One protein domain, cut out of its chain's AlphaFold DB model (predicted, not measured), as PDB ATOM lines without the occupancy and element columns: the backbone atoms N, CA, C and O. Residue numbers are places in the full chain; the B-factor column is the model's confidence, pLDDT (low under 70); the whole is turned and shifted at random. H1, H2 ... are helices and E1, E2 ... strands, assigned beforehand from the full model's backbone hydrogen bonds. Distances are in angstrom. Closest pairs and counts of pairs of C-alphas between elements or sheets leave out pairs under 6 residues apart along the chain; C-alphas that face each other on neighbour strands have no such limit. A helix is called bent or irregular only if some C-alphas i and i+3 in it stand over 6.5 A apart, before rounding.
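This is residues 2 to 135 of the 232 residues of an uncharacterized protein of Triticum urartu (UniProt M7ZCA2). One strongly twisted sheet of nine strands, its long strands E5 and E6 sharply bent, makes an open bowl, and helix H2 packs slantwise over its E2 and E3 part. H1 only grazes the sheet near E2 and E3, and the short H3 sits at the sheet's level near E8. The printed part has 134 residues, with three named helices and nine named strands: along the chain H1, E1 and H2 come first, then the strands from E2 to E9, and H3 last; the sheet is branched, with E5 the neighbour of E3, E4 and E6, its neighbour pairs are antiparallel, and the class is mixed, helices and strands. The whole is compact, with a radius of gyration of the C-alphas of 14.1 A, and rounded, spanning 35 by 31 by 30 A.

H1, residues 2 to 10, only grazes the sheet, with its residues 6 to 10. E1, residues 14 to 17, is an edge strand antiparallel to E2, residues 45 to 51, with N 14 and O 50 2.8 A apart. H2, residues 19 to 32, lies over E2 and E3, residues 56 to 61, at a height over the sheet of 9.1 A. It runs slantwise to the strands, at 33 degrees to E2 on the local plane; the closest C-alphas of H2 and E2 are those of Asn 19 and Ile 45, 5.1 A apart. E2 and E3 form a hairpin, with N 49 and O 58 2.9 A apart. E4, residues 65 to 69, begins a meander, each strand the antiparallel neighbour of the one before: E4, E5, residues 74 to 87, E6, residues 90 to 99, E7, residues 102 to 110, E8, residues 113 to 121, and E9, residues 126 to 130. E5 bends by 106 degrees at residue 80; E4 and E3 lie on one side of it, beside residues 74 to 78 and 80 to 85, and E6 on the other side. Within hydrogen-bond range are N 67 and O 76, 2.7 A, N 57 and O 84, 2.8 A, N 77 and O 98, 2.7 A, N 91 and O 107, 2.7 A, N 108 and O 118, 2.9 A, and N 117 and O 129, 2.8 A. H3, residues 131 to 134, stands at the sheet's level; its closest C-alpha pair with E8 is Ala 131 and Asp 115, 5.1 A. In H1 and H2 every O i to N i+4 pair is within hydrogen-bond range; H3 is too short for such a pair.

H1 begins at C-alpha 2, (115.016, 90.530, 103.225). H2 is 20.1 A long, E5 24.9 A, E7 22.3 A and E8 20.6 A. H3 ends at C-alpha 134, (90.696, 86.415, 121.538).

The C-alphas farthest apart, Gly 12 and Asn 73, are 39.2 A apart. The printed part has no cut; the link from H2 to E2, residues 33 to 44, is long. Mean pLDDT of the printed part is 78.0, and residues 2 to 12 are among those under 70.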
ATOM      1  N   ALA A   2     116.135  90.160 102.333       45.00
ATOM      2  CA  ALA A   2     115.016  90.530 103.225       45.00
ATOM      3  C   ALA A   2     115.445  91.205 104.552       45.00
ATOM      4  O   ALA A   2     114.775  92.125 105.009       45.00
ATOM      5  N   SER A   3     116.588  90.817 105.130       51.88
ATOM      6  CA  SER A   3     117.065  91.348 106.421       51.88
ATOM      7  C   SER A   3     117.435  92.839 106.390       51.88
ATOM      8  O   SER A   3     117.114  93.557 107.328       51.88
ATOM      9  N   GLN A   4     117.993  93.343 105.281       54.19
ATOM     10  CA  GLN A   4     118.372  94.762 105.158       54.19
ATOM     11  C   GLN A   4     117.164  95.711 105.108       54.19
ATOM     12  O   GLN A   4     117.248  96.848 105.572       54.19
ATOM     13  N   LEU A   5     116.032  95.250 104.561       55.69
ATOM     14  CA  LEU A   5     114.778  96.009 104.535       55.69
ATOM     15  C   LEU A   5     114.190  96.128 105.946       55.69
ATOM     16  O   LEU A   5     113.785  97.213 106.348       55.69
ATOM     17  N   VAL A   6     114.221  95.040 106.720       60.47
ATOM     18  CA  VAL A   6     113.786  95.036 108.125       60.47
ATOM     19  C   VAL A   6     114.686  95.930 108.980       60.47
ATOM     20  O   VAL A   6     114.175  96.751 109.733       60.47
ATOM     21  N   GLU A   7     116.012  95.855 108.821       61.09
ATOM     22  CA  GLU A   7     116.956  96.730 109.534       61.09
ATOM     23  C   GLU A   7     116.764  98.216 109.195       61.09
ATOM     24  O   GLU A   7     116.828  99.059 110.088       61.09
ATOM     25  N   SER A   8     116.441  98.544 107.941       62.06
ATOM     26  CA  SER A   8     116.147  99.927 107.538       62.06
ATOM     27  C   SER A   8     114.859 100.457 108.179       62.06
ATOM     28  O   SER A   8     114.801 101.623 108.551       62.06
ATOM     29  N   HIS A   9     113.845  99.605 108.376       60.62
ATOM     30  CA  HIS A   9     112.619  99.968 109.099       60.62
ATOM     31  C   HIS A   9     112.798 100.025 110.627       60.62
ATOM     32  O   HIS A   9     111.962 100.620 111.310       60.62
ATOM     33  N   ARG A  10     113.879  99.453 111.176       64.50
ATOM     34  CA  ARG A  10     114.255  99.619 112.592       64.50
ATOM     35  C   ARG A  10     114.939 100.962 112.868       64.50
ATOM     36  O   ARG A  10     114.975 101.391 114.020       64.50
ATOM     37  N   ALA A  11     115.463 101.641 111.847       62.88
ATOM     38  CA  ALA A  11     116.036 102.973 112.005       62.88
ATOM     39  C   ALA A  11     114.934 103.982 112.385       62.88
ATOM     40  O   ALA A  11     113.959 104.138 111.657       62.88
ATOM     41  N   GLY A  12     115.071 104.634 113.545       66.31
ATOM     42  CA  GLY A  12     114.086 105.598 114.067       66.31
ATOM     43  C   GLY A  12     112.903 104.982 114.823       66.31
ATOM     44  O   GLY A  12     112.030 105.703 115.294       66.31
ATOM     45  N   ALA A  13     112.871 103.659 114.974       78.50
ATOM     46  CA  ALA A  13     111.822 102.984 115.719       78.50
ATOM     47  C   ALA A  13     112.007 103.126 117.239       78.50
ATOM     48  O   ALA A  13     113.123 103.104 117.762       78.50
ATOM     49  N   GLU A  14     110.890 103.218 117.955       79.88
ATOM     50  CA  GLU A  14     110.865 103.244 119.411       79.88
ATOM     51  C   GLU A  14     111.019 101.808 119.929       79.88
ATOM     52  O   GLU A  14     110.118 100.982 119.770       79.88
ATOM     53  N   VAL A  15     112.182 101.496 120.507       84.62
ATOM     54  CA  VAL A  15     112.500 100.163 121.037       84.62
ATOM     55  C   VAL A  15     112.440 100.186 122.553       84.62
ATOM     56  O   VAL A  15     113.222 100.872 123.211       84.62
ATOM     57  N   HIS A  16     111.534  99.389 123.107       80.88
ATOM     58  CA  HIS A  16     111.395  99.184 124.540       80.88
ATOM     59  C   HIS A  16     111.901  97.805 124.925       80.88
ATOM     60  O   HIS A  16     111.607  96.805 124.270       80.88
ATOM     61  N   LYS A  17     112.646  97.756 126.029       81.50
ATOM     62  CA  LYS A  17     113.133  96.521 126.642       81.50
ATOM     63  C   LYS A  17     112.532  96.390 128.027       81.50
ATOM     64  O   LYS A  17     112.547  97.345 128.800       81.50
ATOM     65  N   GLY A  18     112.030  95.202 128.340       77.19
ATOM     66  CA  GLY A  18     111.428  94.902 129.635       77.19
ATOM     67  C   GLY A  18     109.969  94.479 129.524       77.19
ATOM     68  O   GLY A  18     109.124  95.204 129.003       77.19
ATOM     69  N   ASN A  19     109.685  93.307 130.087       74.69
ATOM     70  CA  ASN A  19     108.403  92.614 130.022       74.69
ATOM     71  C   ASN A  19     107.202  93.527 130.340       74.69
ATOM     72  O   ASN A  19     106.257  93.587 129.562       74.69
ATOM     73  N   ASP A  20     107.246  94.294 131.431       79.00
ATOM     74  CA  ASP A  20     106.146  95.177 131.844       79.00
ATOM     75  C   ASP A  20     105.895  96.354 130.894       79.00
ATOM     76  O   ASP A  20     104.745  96.718 130.638       79.00
ATOM     77  N   ILE A  21     106.959  96.944 130.347       82.88
ATOM     78  CA  ILE A  21     106.864  98.078 129.418       82.88
ATOM     79  C   ILE A  21     106.360  97.577 128.063       82.88
ATOM     80  O   ILE A  21     105.422  98.145 127.504       82.88
ATOM     81  N   CYS A  22     106.919  96.461 127.586       81.06
ATOM     82  CA  CYS A  22     106.518  95.789 126.355       81.06
ATOM     83  C   CYS A  22     105.026  95.432 126.366       81.06
ATOM     84  O   CYS A  22     104.320  95.705 125.396       81.06
ATOM     85  N   LYS A  23     104.524  94.895 127.486       80.62
ATOM     86  CA  LYS A  23     103.098  94.586 127.677       80.62
ATOM     87  C   LYS A  23     102.223  95.820 127.533       80.62
ATOM     88  O   LYS A  23     101.297  95.827 126.728       80.62
ATOM     89  N   LYS A  24     102.530  96.877 128.291       84.81
ATOM     90  CA  LYS A  24     101.749  98.123 128.274       84.81
ATOM     91  C   LYS A  24     101.720  98.744 126.880       84.81
ATOM     92  O   LYS A  24     100.643  99.054 126.387       84.81
ATOM     93  N   LYS A  25     102.879  98.844 126.224       83.81
ATOM     94  CA  LYS A  25     102.997  99.395 124.868       83.81
ATOM     95  C   LYS A  25     102.248  98.562 123.833       83.81
ATOM     96  O   LYS A  25     101.554  99.124 122.997       83.81
ATOM     97  N   THR A  26     102.316  97.236 123.921       80.38
ATOM     98  CA  THR A  26     101.562  96.347 123.022       80.38
ATOM     99  C   THR A  26     100.055  96.524 123.197       80.38
ATOM    100  O   THR A  26      99.333  96.618 122.211       80.38
ATOM    101  N   VAL A  27      99.567  96.614 124.440       82.19
ATOM    102  CA  VAL A  27      98.142  96.850 124.720       82.19
ATOM    103  C   VAL A  27      97.682  98.214 124.201       82.19
ATOM    104  O   VAL A  27      96.621  98.290 123.589       82.19
ATOM    105  N   GLU A  28      98.468  99.267 124.431       84.81
ATOM    106  CA  GLU A  28      98.182 100.625 123.953       84.81
ATOM    107  C   GLU A  28      98.122 100.668 122.420       84.81
ATOM    108  O   GLU A  28      97.163 101.186 121.855       84.81
ATOM    109  N   LEU A  29      99.078 100.024 121.741       82.62
ATOM    110  CA  LEU A  29      99.070  99.890 120.283       82.62
ATOM    111  C   LEU A  29      97.828  99.143 119.794       82.62
ATOM    112  O   LEU A  29      97.146  99.623 118.897       82.62
ATOM    113  N   LEU A  30      97.488  97.998 120.391       81.94
ATOM    114  CA  LEU A  30      96.289  97.245 120.009       81.94
ATOM    115  C   LEU A  30      95.010  98.068 120.207       81.94
ATOM    116  O   LEU A  30      94.124  98.012 119.361       81.94
ATOM    117  N   GLU A  31      94.927  98.863 121.275       83.06
ATOM    118  CA  GLU A  31      93.785  99.739 121.539       83.06
ATOM    119  C   GLU A  31      93.667 100.865 120.504       83.06
ATOM    120  O   GLU A  31      92.591 101.063 119.943       83.06
ATOM    121  N   VAL A  32      94.775 101.539 120.180       83.69
ATOM    122  CA  VAL A  32      94.820 102.582 119.138       83.69
ATOM    123  C   VAL A  32      94.445 102.018 117.765       83.69
ATOM    124  O   VAL A  32      93.794 102.689 116.963       83.69
ATOM    125  N   LEU A  33      94.830 100.772 117.493       79.00
ATOM    126  CA  LEU A  33      94.527 100.083 116.243       79.00
ATOM    127  C   LEU A  33      93.125  99.457 116.231       79.00
ATOM    128  O   LEU A  33      92.706  98.993 115.177       79.00
ATOM    129  N   GLY A  34      92.395  99.432 117.351       77.38
ATOM    130  CA  GLY A  34      91.075  98.794 117.446       77.38
ATOM    131  C   GLY A  34      91.117  97.263 117.366       77.38
ATOM    132  O   GLY A  34      90.154  96.634 116.937       77.38
ATOM    133  N   LEU A  35      92.241  96.655 117.747       79.94
ATOM    134  CA  LEU A  35      92.459  95.211 117.721       79.94
ATOM    135  C   LEU A  35      92.252  94.588 119.110       79.94
ATOM    136  O   LEU A  35      92.483  95.231 120.140       79.94
ATOM    137  N   PRO A  36      91.847  93.307 119.187       76.06
ATOM    138  CA  PRO A  36      91.636  92.646 120.466       76.06
ATOM    139  C   PRO A  36      92.954  92.488 121.235       76.06
ATOM    140  O   PRO A  36      93.924  91.912 120.746       76.06
ATOM    141  N   LYS A  37      92.955  92.918 122.503       75.06
ATOM    142  CA  LYS A  37      94.126  92.904 123.405       75.06
ATOM    143  C   LYS A  37      94.743  91.514 123.635       75.06
ATOM    144  O   LYS A  37      95.874  91.421 124.093       75.06
ATOM    145  N   GLY A  38      94.008  90.441 123.339       70.00
ATOM    146  CA  GLY A  38      94.453  89.055 123.515       70.00
ATOM    147  C   GLY A  38      94.904  88.350 122.233       70.00
ATOM    148  O   GLY A  38      94.950  87.125 122.209       70.00
ATOM    149  N   LEU A  39      95.224  89.097 121.168       71.12
ATOM    150  CA  LEU A  39      95.745  88.522 119.919       71.12
ATOM    151  C   LEU A  39      97.152  87.910 120.082       71.12
ATOM    152  O   LEU A  39      97.521  87.000 119.340       71.12
ATOM    153  N   PHE A  40      97.938  88.408 121.043       72.75
ATOM    154  CA  PHE A  40      99.318  87.983 121.279       72.75
ATOM    155  C   PHE A  40      99.513  87.437 122.699       72.75
ATOM    156  O   PHE A  40      99.010  88.032 123.657       72.75
ATOM    157  N   PRO A  41     100.275  86.339 122.867       68.38
ATOM    158  CA  PRO A  41     100.726  85.894 124.171       68.38
ATOM    159  C   PRO A  41     101.764  86.888 124.674       68.38
ATOM    160  O   PRO A  41     102.795  87.120 124.049       68.38
ATOM    161  N   MET A  42     101.496  87.474 125.824       68.94
ATOM    162  CA  MET A  42     102.375  88.469 126.407       68.94
ATOM    163  C   MET A  42     103.093  87.872 127.623       68.94
ATOM    164  O   MET A  42     103.016  88.352 128.748       68.94
ATOM    165  N   ASP A  43     103.809  86.778 127.408       66.50
ATOM    166  CA  ASP A  43     104.686  86.196 128.422       66.50
ATOM    167  C   ASP A  43     106.131  86.287 127.930       66.50
ATOM    168  O   ASP A  43     106.392  86.011 126.761       66.50
ATOM    169  N   ASP A  44     107.076  86.591 128.820       71.62
ATOM    170  CA  ASP A  44     108.526  86.646 128.547       71.62
ATOM    171  C   ASP A  44     108.913  87.417 127.271       71.62
ATOM    172  O   ASP A  44     109.722  86.946 126.462       71.62
ATOM    173  N   ILE A  45     108.321  88.597 127.080       80.81
ATOM    174  CA  ILE A  45     108.725  89.494 125.996       80.81
ATOM    175  C   ILE A  45     110.021  90.192 126.418       80.81
ATOM    176  O   ILE A  45     110.059  90.863 127.452       80.81
ATOM    177  N   GLU A  46     111.074  90.041 125.619       83.94
ATOM    178  CA  GLU A  46     112.366  90.686 125.871       83.94
ATOM    179  C   GLU A  46     112.393  92.107 125.311       83.94
ATOM    180  O   GLU A  46     112.811  93.047 125.995       83.94
ATOM    181  N   GLU A  47     111.904  92.271 124.083       86.31
ATOM    182  CA  GLU A  47     111.981  93.524 123.340       86.31
ATOM    183  C   GLU A  47     110.724  93.723 122.491       86.31
ATOM    184  O   GLU A  47     110.232  92.789 121.861       86.31
ATOM    185  N   VAL A  48     110.211  94.952 122.461       85.12
ATOM    186  CA  VAL A  48     109.194  95.391 121.500       85.12
ATOM    187  C   VAL A  48     109.709  96.641 120.820       85.12
ATOM    188  O   VAL A  48     110.037  97.621 121.487       85.12
ATOM    189  N   GLY A  49     109.759  96.614 119.495       87.81
ATOM    190  CA  GLY A  49     110.037  97.790 118.689       87.81
ATOM    191  C   GLY A  49     108.818  98.199 117.890       87.81
ATOM    192  O   GLY A  49     108.160  97.358 117.281       87.81
ATOM    193  N   HIS A  50     108.524  99.493 117.880       85.00
ATOM    194  CA  HIS A  50     107.456 100.068 117.080       85.00
ATOM    195  C   HIS A  50     107.960 101.302 116.339       85.00
ATOM    196  O   HIS A  50     108.419 102.276 116.936       85.00
ATOM    197  N   ASN A  51     107.845 101.274 115.020       86.56
ATOM    198  CA  ASN A  51     108.093 102.420 114.173       86.56
ATOM    199  C   ASN A  51     106.766 103.126 113.879       86.56
ATOM    200  O   ASN A  51     105.976 102.657 113.062       86.56
ATOM    201  N   CYS A  52     106.543 104.271 114.528       78.56
ATOM    202  CA  CYS A  52     105.329 105.066 114.344       78.56
ATOM    203  C   CYS A  52     105.198 105.656 112.928       78.56
ATOM    204  O   CYS A  52     104.081 105.908 112.485       78.56
ATOM    205  N   GLU A  53     106.307 105.872 112.211       79.56
ATOM    206  CA  GLU A  53     106.287 106.459 110.864       79.56
ATOM    207  C   GLU A  53     105.887 105.439 109.793       79.56
ATOM    208  O   GLU A  53     105.130 105.755 108.878       79.56
ATOM    209  N   SER A  54     106.388 104.205 109.901       80.19
ATOM    210  CA  SER A  54     106.104 103.133 108.934       80.19
ATOM    211  C   SER A  54     105.007 102.162 109.374       80.19
ATOM    212  O   SER A  54     104.590 101.319 108.579       80.19
ATOM    213  N   GLY A  55     104.559 102.245 110.629       83.62
ATOM    214  CA  GLY A  55     103.659 101.262 111.230       83.62
ATOM    215  C   GLY A  55     104.308  99.883 111.382       83.62
ATOM    216  O   GLY A  55     103.610  98.880 111.469       83.62
ATOM    217  N   PHE A  56     105.637  99.776 111.352       86.94
ATOM    218  CA  PHE A  56     106.317  98.491 111.502       86.94
ATOM    219  C   PHE A  56     106.499  98.154 112.983       86.94
ATOM    220  O   PHE A  56     107.089  98.933 113.729       86.94
ATOM    221  N   VAL A  57     106.027  96.984 113.410       87.19
ATOM    222  CA  VAL A  57     106.184  96.486 114.779       87.19
ATOM    223  C   VAL A  57     106.919  95.153 114.774       87.19
ATOM    224  O   VAL A  57     106.704  94.300 113.911       87.19
ATOM    225  N   TRP A  58     107.785  94.958 115.761       88.62
ATOM    226  CA  TRP A  58     108.384  93.664 116.039       88.62
ATOM    227  C   TRP A  58     108.389  93.371 117.531       88.62
ATOM    228  O   TRP A  58     108.526  94.263 118.365       88.62
ATOM    229  N   ILE A  59     108.234  92.096 117.850       86.81
ATOM    230  CA  ILE A  59     108.205  91.565 119.202       86.81
ATOM    231  C   ILE A  59     109.230  90.440 119.251       86.81
ATOM    232  O   ILE A  59     109.143  89.473 118.490       86.81
ATOM    233  N   LEU A  60     110.193  90.570 120.156       86.94
ATOM    234  CA  LEU A  60     111.187  89.552 120.447       86.94
ATOM    235  C   LEU A  60     110.808  88.835 121.743       86.94
ATOM    236  O   LEU A  60     110.679  89.446 122.808       86.94
ATOM    237  N   GLN A  61     110.630  87.525 121.645       82.44
ATOM    238  CA  GLN A  61     110.330  86.641 122.762       82.44
ATOM    239  C   GLN A  61     111.544  85.778 123.082       82.44
ATOM    240  O   GLN A  61     112.250  85.319 122.185       82.44
ATOM    241  N   LYS A  62     111.711  85.458 124.368       82.75
ATOM    242  CA  LYS A  62     112.823  84.622 124.834       82.75
ATOM    243  C   LYS A  62     112.798  83.199 124.274       82.75
ATOM    244  O   LYS A  62     113.836  82.581 124.069       82.75
ATOM    245  N   ASN A  63     111.601  82.653 124.072       80.62
ATOM    246  CA  ASN A  63     111.385  81.302 123.564       80.62
ATOM    247  C   ASN A  63     110.178  81.285 122.627       80.62
ATOM    248  O   ASN A  63     109.249  82.072 122.805       80.62
ATOM    249  N   LYS A  64     110.162  80.333 121.687       81.31
ATOM    250  CA  LYS A  64     108.975  80.048 120.870       81.31
ATOM    251  C   LYS A  64     107.838  79.572 121.770       81.31
ATOM    252  O   LYS A  64     108.068  78.784 122.691       81.31
ATOM    253  N   LYS A  65     106.618  80.033 121.506       75.06
ATOM    254  CA  LYS A  65     105.444  79.721 122.331       75.06
ATOM    255  C   LYS A  65     104.305  79.201 121.475       75.06
ATOM    256  O   LYS A  65     103.848  79.871 120.564       75.06
ATOM    257  N   GLU A  66     103.808  78.021 121.816       78.12
ATOM    258  CA  GLU A  66     102.568  77.471 121.263       78.12
ATOM    259  C   GLU A  66     101.390  77.918 122.123       78.12
ATOM    260  O   GLU A  66     101.463  77.786 123.337       78.12
ATOM    261  N   HIS A  67     100.321  78.455 121.546       73.94
ATOM    262  CA  HIS A  67      99.121  78.926 122.224       73.94
ATOM    263  C   HIS A  67      97.859  78.319 121.638       73.94
ATOM    264  O   HIS A  67      97.521  78.572 120.491       73.94
ATOM    265  N   MET A  68      97.123  77.577 122.460       71.25
ATOM    266  CA  MET A  68      95.834  77.029 122.073       71.25
ATOM    267  C   MET A  68      94.713  77.977 122.504       71.25
ATOM    268  O   MET A  68      94.495  78.210 123.695       71.25
ATOM    269  N   PHE A  69      93.993  78.531 121.532       69.00
ATOM    270  CA  PHE A  69      92.784  79.303 121.777       69.00
ATOM    271  C   PHE A  69      91.636  78.340 122.067       69.00
ATOM    272  O   PHE A  69      90.940  77.910 121.155       69.00
ATOM    273  N   ASN A  70      91.386  78.026 123.341       65.81
ATOM    274  CA  ASN A  70      90.339  77.069 123.740       65.81
ATOM    275  C   ASN A  70      88.941  77.412 123.198       65.81
ATOM    276  O   ASN A  70      88.128  76.523 122.977       65.81
ATOM    277  N   LYS A  71      88.650  78.701 122.984       68.19
ATOM    278  CA  LYS A  71      87.375  79.149 122.405       68.19
ATOM    279  C   LYS A  71      87.251  78.863 120.908       68.19
ATOM    280  O   LYS A  71      86.139  78.712 120.424       68.19
ATOM    281  N   LEU A  72      88.378  78.825 120.202       65.88
ATOM    282  CA  LEU A  72      88.449  78.575 118.761       65.88
ATOM    283  C   LEU A  72      88.885  77.138 118.452       65.88
ATOM    284  O   LEU A  72      88.805  76.718 117.307       65.88
ATOM    285  N   ASN A  73      89.347  76.399 119.467       70.62
ATOM    286  CA  ASN A  73      90.025  75.113 119.337       70.62
ATOM    287  C   ASN A  73      91.157  75.141 118.287       70.62
ATOM    288  O   ASN A  73      91.408  74.150 117.613       70.62
ATOM    289  N   GLN A  74      91.815  76.296 118.147       70.75
ATOM    290  CA  GLN A  74      92.907  76.534 117.205       70.75
ATOM    291  C   GLN A  74      94.220  76.698 117.963       70.75
ATOM    292  O   GLN A  74      94.280  77.404 118.974       70.75
ATOM    293  N   THR A  75      95.282  76.083 117.450       76.69
ATOM    294  CA  THR A  75      96.631  76.176 118.018       76.69
ATOM    295  C   THR A  75      97.479  77.134 117.195       76.69
ATOM    296  O   THR A  75      97.606  76.976 115.988       76.69
ATOM    297  N   VAL A  76      98.081  78.126 117.843       79.25
ATOM    298  CA  VAL A  76      98.897  79.167 117.217       79.25
ATOM    299  C   VAL A  76     100.298  79.165 117.809       79.25
ATOM    300  O   VAL A  76     100.488  79.340 119.007       79.25
ATOM    301  N   PHE A  77     101.297  78.987 116.964       82.38
ATOM    302  CA  PHE A  77     102.710  79.033 117.289       82.38
ATOM    303  C   PHE A  77     103.267  80.422 117.006       82.38
ATOM    304  O   PHE A  77     103.136  80.950 115.904       82.38
ATOM    305  N   TYR A  78     103.941  80.978 118.001       82.25
ATOM    306  CA  TYR A  78     104.680  82.223 117.905       82.25
ATOM    307  C   TYR A  78     106.172  81.907 117.922       82.25
ATOM    308  O   TYR A  78     106.660  81.190 118.805       82.25
ATOM    309  N   ASP A  79     106.888  82.423 116.931       84.75
ATOM    310  CA  ASP A  79     108.336  82.299 116.830       84.75
ATOM    311  C   ASP A  79     109.047  83.257 117.808       84.75
ATOM    312  O   ASP A  79     108.412  84.053 118.505       84.75
ATOM    313  N   THR A  80     110.376  83.169 117.897       86.19
ATOM    314  CA  THR A  80     111.176  84.049 118.766       86.19
ATOM    315  C   THR A  80     111.159  85.493 118.286       86.19
ATOM    316  O   THR A  80     111.215  86.405 119.103       86.19
ATOM    317  N   GLU A  81     111.053  85.710 116.976       86.19
ATOM    318  CA  GLU A  81     110.890  87.033 116.381       86.19
ATOM    319  C   GLU A  81     109.559  87.076 115.631       86.19
ATOM    320  O   GLU A  81     109.355  86.361 114.649       86.19
ATOM    321  N   VAL A  82     108.647  87.920 116.105       86.56
ATOM    322  CA  VAL A  82     107.364  88.183 115.454       86.56
ATOM    323  C   VAL A  82     107.412  89.591 114.888       86.56
ATOM    324  O   VAL A  82     107.722  90.539 115.601       86.56
ATOM    325  N   THR A  83     107.115  89.745 113.606       87.94
ATOM    326  CA  THR A  83     107.131  91.036 112.905       87.94
ATOM    327  C   THR A  83     105.802  91.241 112.198       87.94
ATOM    328  O   THR A  83     105.191  90.286 111.724       87.94
ATOM    329  N   ALA A  84     105.319  92.478 112.152       89.31
ATOM    330  CA  ALA A  84     104.080  92.819 111.470       89.31
ATOM    331  C   ALA A  84     104.079  94.292 111.061       89.31
ATOM    332  O   ALA A  84     104.746  95.128 111.668       89.31
ATOM    333  N   PHE A  85     103.285  94.621 110.050       88.62
ATOM    334  CA  PHE A  85     102.941  96.001 109.729       88.62
ATOM    335  C   PHE A  85     101.539  96.280 110.253       88.62
ATOM    336  O   PHE A  85     100.590  95.598 109.879       88.62
ATOM    337  N   VAL A  86     101.416  97.260 111.136       86.81
ATOM    338  CA  VAL A  86     100.164  97.699 111.738       86.81
ATOM    339  C   VAL A  86      99.629  98.941 111.032       86.81
ATOM    340  O   VAL A  86     100.346  99.895 110.753       86.81
ATOM    341  N   GLU A  87      98.333  98.923 110.769       85.75
ATOM    342  CA  GLU A  87      97.517 100.021 110.270       85.75
ATOM    343  C   GLU A  87      96.241 100.090 111.119       85.75
ATOM    344  O   GLU A  87      95.870  99.136 111.805       85.75
ATOM    345  N   LYS A  88      95.527 101.215 111.074       83.75
ATOM    346  CA  LYS A  88      94.269 101.365 111.814       83.75
ATOM    347  C   LYS A  88      93.286 100.242 111.433       83.75
ATOM    348  O   LYS A  88      92.902 100.134 110.270       83.75
ATOM    349  N   GLY A  89      92.912  99.397 112.395       81.50
ATOM    350  CA  GLY A  89      92.023  98.246 112.203       81.50
ATOM    351  C   GLY A  89      92.640  97.050 111.471       81.50
ATOM    352  O   GLY A  89      91.933  96.081 111.198       81.50
ATOM    353  N   LYS A  90      93.930  97.078 111.108       85.44
ATOM    354  CA  LYS A  90      94.526  96.059 110.235       85.44
ATOM    355  C   LYS A  90      95.997  95.769 110.542       85.44
ATOM    356  O   LYS A  90      96.786  96.649 110.838       85.44
ATOM    357  N   MET A  91      96.386  94.510 110.406       88.50
ATOM    358  CA  MET A  91      97.761  94.028 110.395       88.50
ATOM    359  C   MET A  91      98.058  93.345 109.057       88.50
ATOM    360  O   MET A  91      97.286  92.512 108.580       88.50
ATOM    361  N   LYS A  92      99.188  93.686 108.443       88.38
ATOM    362  CA  LYS A  92      99.672  93.137 107.171       88.38
ATOM    363  C   LYS A  92     101.062  92.545 107.337       88.38
ATOM    364  O   LYS A  92     101.834  92.999 108.179       88.38
ATOM    365  N   LYS A  93     101.401  91.592 106.459       86.88
ATOM    366  CA  LYS A  93     102.725  90.951 106.395       86.88
ATOM    367  C   LYS A  93     103.184  90.496 107.781       86.88
ATOM    368  O   LYS A  93     104.281  90.832 108.221       86.88
ATOM    369  N   VAL A  94     102.297  89.797 108.482       87.50
ATOM    370  CA  VAL A  94     102.653  89.175 109.752       87.50
ATOM    371  C   VAL A  94     103.623  88.035 109.454       87.50
ATOM    372  O   VAL A  94     103.428  87.255 108.526       87.50
ATOM    373  N   THR A  95     104.694  87.964 110.227       84.06
ATOM    374  CA  THR A  95     105.734  86.946 110.124       84.06
ATOM    375  C   THR A  95     106.079  86.452 111.522       84.06
ATOM    376  O   THR A  95     106.107  87.228 112.475       84.06
ATOM    377  N   GLY A  96     106.300  85.142 111.658       82.56
ATOM    378  CA  GLY A  96     106.548  84.501 112.956       82.56
ATOM    379  C   GLY A  96     105.288  84.051 113.705       82.56
ATOM    380  O   GLY A  96     105.395  83.652 114.861       82.56
ATOM    381  N   VAL A  97     104.108  84.079 113.071       82.50
ATOM    382  CA  VAL A  97     102.861  83.512 113.619       82.50
ATOM    383  C   VAL A  97     102.357  82.404 112.698       82.50
ATOM    384  O   VAL A  97     102.086  82.641 111.519       82.50
ATOM    385  N   LYS A  98     102.221  81.191 113.235       82.81
ATOM    386  CA  LYS A  98     101.752  80.005 112.510       82.81
ATOM    387  C   LYS A  98     100.516  79.430 113.196       82.81
ATOM    388  O   LYS A  98     100.555  79.176 114.387       82.81
ATOM    389  N   VAL A  99      99.431  79.212 112.467       79.94
ATOM    390  CA  VAL A  99      98.168  78.648 112.961       79.94
ATOM    391  C   VAL A  99      98.046  77.216 112.452       79.94
ATOM    392  O   VAL A  99      97.926  77.025 111.248       79.94
ATOM    393  N   GLU A 100      98.090  76.238 113.361       71.69
ATOM    394  CA  GLU A 100      98.111  74.785 113.122       71.69
ATOM    395  C   GLU A 100      99.196  74.358 112.119       71.69
ATOM    396  O   GLU A 100     100.274  73.907 112.509       71.69
ATOM    397  N   GLU A 101      98.949  74.575 110.829       74.94
ATOM    398  CA  GLU A 101      99.869  74.284 109.733       74.94
ATOM    399  C   GLU A 101     100.146  75.485 108.803       74.94
ATOM    400  O   GLU A 101     101.162  75.488 108.108       74.94
ATOM    401  N   PHE A 102      99.338  76.547 108.858       77.62
ATOM    402  CA  PHE A 102      99.398  77.702 107.957       77.62
ATOM    403  C   PHE A 102     100.081  78.913 108.587       77.62
ATOM    404  O   PHE A 102     100.026  79.121 109.796       77.62
ATOM    405  N   SER A 103     100.708  79.761 107.776       80.31
ATOM    406  CA  SER A 103     101.273  81.023 108.254       80.31
ATOM    407  C   SER A 103     100.231  82.125 108.157       80.31
ATOM    408  O   SER A 103      99.575  82.299 107.129       80.31
ATOM    409  N   LEU A 104     100.076  82.889 109.234       82.44
ATOM    410  CA  LEU A 104      99.202  84.049 109.230       82.44
ATOM    411  C   LEU A 104      99.889  85.173 108.450       82.44
ATOM    412  O   LEU A 104     101.018  85.525 108.777       82.44
ATOM    413  N   VAL A 105      99.210  85.764 107.462       83.75
ATOM    414  CA  VAL A 105      99.783  86.839 106.629       83.75
ATOM    415  C   VAL A 105      99.107  88.185 106.873       83.75
ATOM    416  O   VAL A 105      99.789  89.211 106.923       83.75
ATOM    417  N   GLU A 106      97.786  88.211 107.046       85.81
ATOM    418  CA  GLU A 106      97.042  89.445 107.326       85.81
ATOM    419  C   GLU A 106      95.964  89.205 108.387       85.81
ATOM    420  O   GLU A 106      95.317  88.163 108.398       85.81
ATOM    421  N   VAL A 107      95.723  90.192 109.245       84.62
ATOM    422  CA  VAL A 107      94.563  90.241 110.147       84.62
ATOM    423  C   VAL A 107      93.875  91.571 109.929       84.62
ATOM    424  O   VAL A 107      94.548  92.589 109.849       84.62
ATOM    425  N   TYR A 108      92.556  91.615 109.834       84.75
ATOM    426  CA  TYR A 108      91.839  92.886 109.821       84.75
ATOM    427  C   TYR A 108      90.538  92.779 110.601       84.75
ATOM    428  O   TYR A 108      89.934  91.711 110.689       84.75
ATOM    429  N   VAL A 109      90.139  93.896 111.187       83.25
ATOM    430  CA  VAL A 109      88.860  94.080 111.860       83.25
ATOM    431  C   VAL A 109      88.040  95.011 110.990       83.25
ATOM    432  O   VAL A 109      88.525  96.056 110.554       83.25
ATOM    433  N   ASP A 110      86.818  94.599 110.683       77.81
ATOM    434  CA  ASP A 110      85.925  95.419 109.877       77.81
ATOM    435  C   ASP A 110      85.378  96.572 110.727       77.81
ATOM    436  O   ASP A 110      84.842  96.347 111.810       77.81
ATOM    437  N   GLU A 111      85.485  97.811 110.242       68.75
ATOM    438  CA  GLU A 111      85.009  98.993 110.982       68.75
ATOM    439  C   GLU A 111      83.481  98.958 111.201       68.75
ATOM    440  O   GLU A 111      82.985  99.475 112.200       68.75
ATOM    441  N   SER A 112      82.734  98.276 110.322       71.94
ATOM    442  CA  SER A 112      81.281  98.084 110.442       71.94
ATOM    443  C   SER A 112      80.911  96.991 111.450       71.94
ATOM    444  O   SER A 112      79.767  96.929 111.900       71.94
ATOM    445  N   SER A 113      81.857  96.113 111.796       68.12
ATOM    446  CA  SER A 113      81.682  95.052 112.790       68.12
ATOM    447  C   SER A 113      82.954  94.879 113.617       68.12
ATOM    448  O   SER A 113      83.695  93.911 113.454       68.12
ATOM    449  N   ALA A 114      83.177  95.817 114.545       66.44
ATOM    450  CA  ALA A 114      84.319  95.816 115.466       66.44
ATOM    451  C   ALA A 114      84.425  94.529 116.314       66.44
ATOM    452  O   ALA A 114      85.470  94.226 116.888       66.44
ATOM    453  N   ASP A 115      83.349  93.749 116.370       72.69
ATOM    454  CA  ASP A 115      83.282  92.461 117.044       72.69
ATOM    455  C   ASP A 115      83.839  91.295 116.214       72.69
ATOM    456  O   ASP A 115      83.945  90.196 116.750       72.69
ATOM    457  N   LYS A 116      84.202  91.484 114.937       82.12
ATOM    458  CA  LYS A 116      84.691  90.416 114.049       82.12
ATOM    459  C   LYS A 116      86.109  90.682 113.558       82.12
ATOM    460  O   LYS A 116      86.429  91.738 113.025       82.12
ATOM    461  N   VAL A 117      86.949  89.667 113.699       82.88
ATOM    462  CA  VAL A 117      88.345  89.638 113.270       82.88
ATOM    463  C   VAL A 117      88.452  88.640 112.128       82.88
ATOM    464  O   VAL A 117      88.170  87.456 112.311       82.88
ATOM    465  N   THR A 118      88.884  89.092 110.958       84.19
ATOM    466  CA  THR A 118      89.184  88.208 109.833       84.19
ATOM    467  C   THR A 118      90.687  88.006 109.719       84.19
ATOM    468  O   THR A 118      91.462  88.956 109.595       84.19
ATOM    469  N   ILE A 119      91.100  86.747 109.737       83.81
ATOM    470  CA  ILE A 119      92.478  86.293 109.623       83.81
ATOM    471  C   ILE A 119      92.661  85.688 108.238       83.81
ATOM    472  O   ILE A 119      91.888  84.830 107.830       83.81
ATOM    473  N   LYS A 120      93.691  86.121 107.516       86.56
ATOM    474  CA  LYS A 120      94.098  85.539 106.239       86.56
ATOM    475  C   LYS A 120      95.401  84.776 106.390       86.56
ATOM    476  O   LYS A 120      96.383  85.300 106.927       86.56
ATOM    477  N   THR A 121      95.417  83.565 105.859       84.69
ATOM    478  CA  THR A 121      96.599  82.707 105.808       84.69
ATOM    479  C   THR A 121      97.317  82.815 104.463       84.69
ATOM    480  O   THR A 121      96.775  83.338 103.485       84.69
ATOM    481  N   ASP A 122      98.552  82.319 104.395       81.62
ATOM    482  CA  ASP A 122      99.383  82.335 103.181       81.62
ATOM    483  C   ASP A 122      98.771  81.552 102.010       81.62
ATOM    484  O   ASP A 122      99.015  81.870 100.848       81.62
ATOM    485  N   THR A 123      97.907  80.583 102.318       78.75
ATOM    486  CA  THR A 123      97.186  79.767 101.333       78.75
ATOM    487  C   THR A 123      95.990  80.512 100.717       78.75
ATOM    488  O   THR A 123      95.310  79.993  99.835       78.75
ATOM    489  N   GLY A 124      95.727  81.753 101.145       78.19
ATOM    490  CA  GLY A 124      94.622  82.575 100.649       78.19
ATOM    491  C   GLY A 124      93.270  82.253 101.288       78.19
ATOM    492  O   GLY A 124      92.256  82.809 100.864       78.19
ATOM    493  N   LEU A 125      93.245  81.392 102.310       79.00
ATOM    494  CA  LEU A 125      92.060  81.174 103.135       79.00
ATOM    495  C   LEU A 125      91.882  82.355 104.089       79.00
ATOM    496  O   LEU A 125      92.855  82.915 104.600       79.00
ATOM    497  N   ALA A 126      90.630  82.751 104.288       81.06
ATOM    498  CA  ALA A 126      90.254  83.825 105.188       81.06
ATOM    499  C   ALA A 126      89.209  83.309 106.176       81.06
ATOM    500  O   ALA A 126      88.081  83.009 105.784       81.06
ATOM    501  N   ASP A 127      89.576  83.249 107.449       79.12
ATOM    502  CA  ASP A 127      88.716  82.803 108.537       79.12
ATOM    503  C   ASP A 127      88.257  84.005 109.353       79.12
ATOM    504  O   ASP A 127      89.043  84.889 109.685       79.12
ATOM    505  N   THR A 128      86.962  84.070 109.655       81.06
ATOM    506  CA  THR A 128      86.385  85.166 110.445       81.06
ATOM    507  C   THR A 128      85.943  84.646 111.798       81.06
ATOM    508  O   THR A 128      85.159  83.704 111.885       81.06
ATOM    509  N   HIS A 129      86.429  85.290 112.851       78.69
ATOM    510  CA  HIS A 129      86.205  84.914 114.237       78.69
ATOM    511  C   HIS A 129      85.757  86.122 115.054       78.69
ATOM    512  O   HIS A 129      86.191  87.245 114.811       78.69
ATOM    513  N   ASP A 130      84.931  85.904 116.072       78.62
ATOM    514  CA  ASP A 130      84.572  86.971 117.003       78.62
ATOM    515  C   ASP A 130      85.790  87.455 117.806       78.62
ATOM    516  O   ASP A 130      86.548  86.658 118.364       78.62
ATOM    517  N   ALA A 131      85.938  88.771 117.954       72.50
ATOM    518  CA  ALA A 131      86.965  89.435 118.756       72.50
ATOM    519  C   ALA A 131      86.956  88.950 120.218       72.50
ATOM    520  O   ALA A 131      88.000  88.832 120.868       72.50
ATOM    521  N   SER A 132      85.775  88.585 120.729       71.56
ATOM    522  CA  SER A 132      85.599  88.011 122.068       71.56
ATOM    523  C   SER A 132      86.297  86.653 122.246       71.56
ATOM    524  O   SER A 132      86.625  86.262 123.376       71.56
ATOM    525  N   SER A 133      86.563  85.938 121.152       69.81
ATOM    526  CA  SER A 133      87.298  84.672 121.158       69.81
ATOM    527  C   SER A 133      88.767  84.867 121.524       69.81
ATOM    528  O   SER A 133      89.350  84.008 122.182       69.81
ATOM    529  N   PHE A 134      89.319  86.045 121.223       65.88
ATOM    530  CA  PHE A 134      90.696  86.415 121.538       65.88
ATOM    531  C   PHE A 134      90.839  87.080 122.919       65.88
ATOM    532  O   PHE A 134      91.911  87.034 123.508       65.88
ATOM    533  N   SER A 135      89.779  87.651 123.510       55.94
ATOM    534  CA  SER A 135      89.911  88.517 124.703       55.94
ATOM    535  C   SER A 135      90.278  87.827 126.031       55.94
ATOM    536  O   SER A 135      90.732  88.502 126.949       55.94
TER     537      SER A 135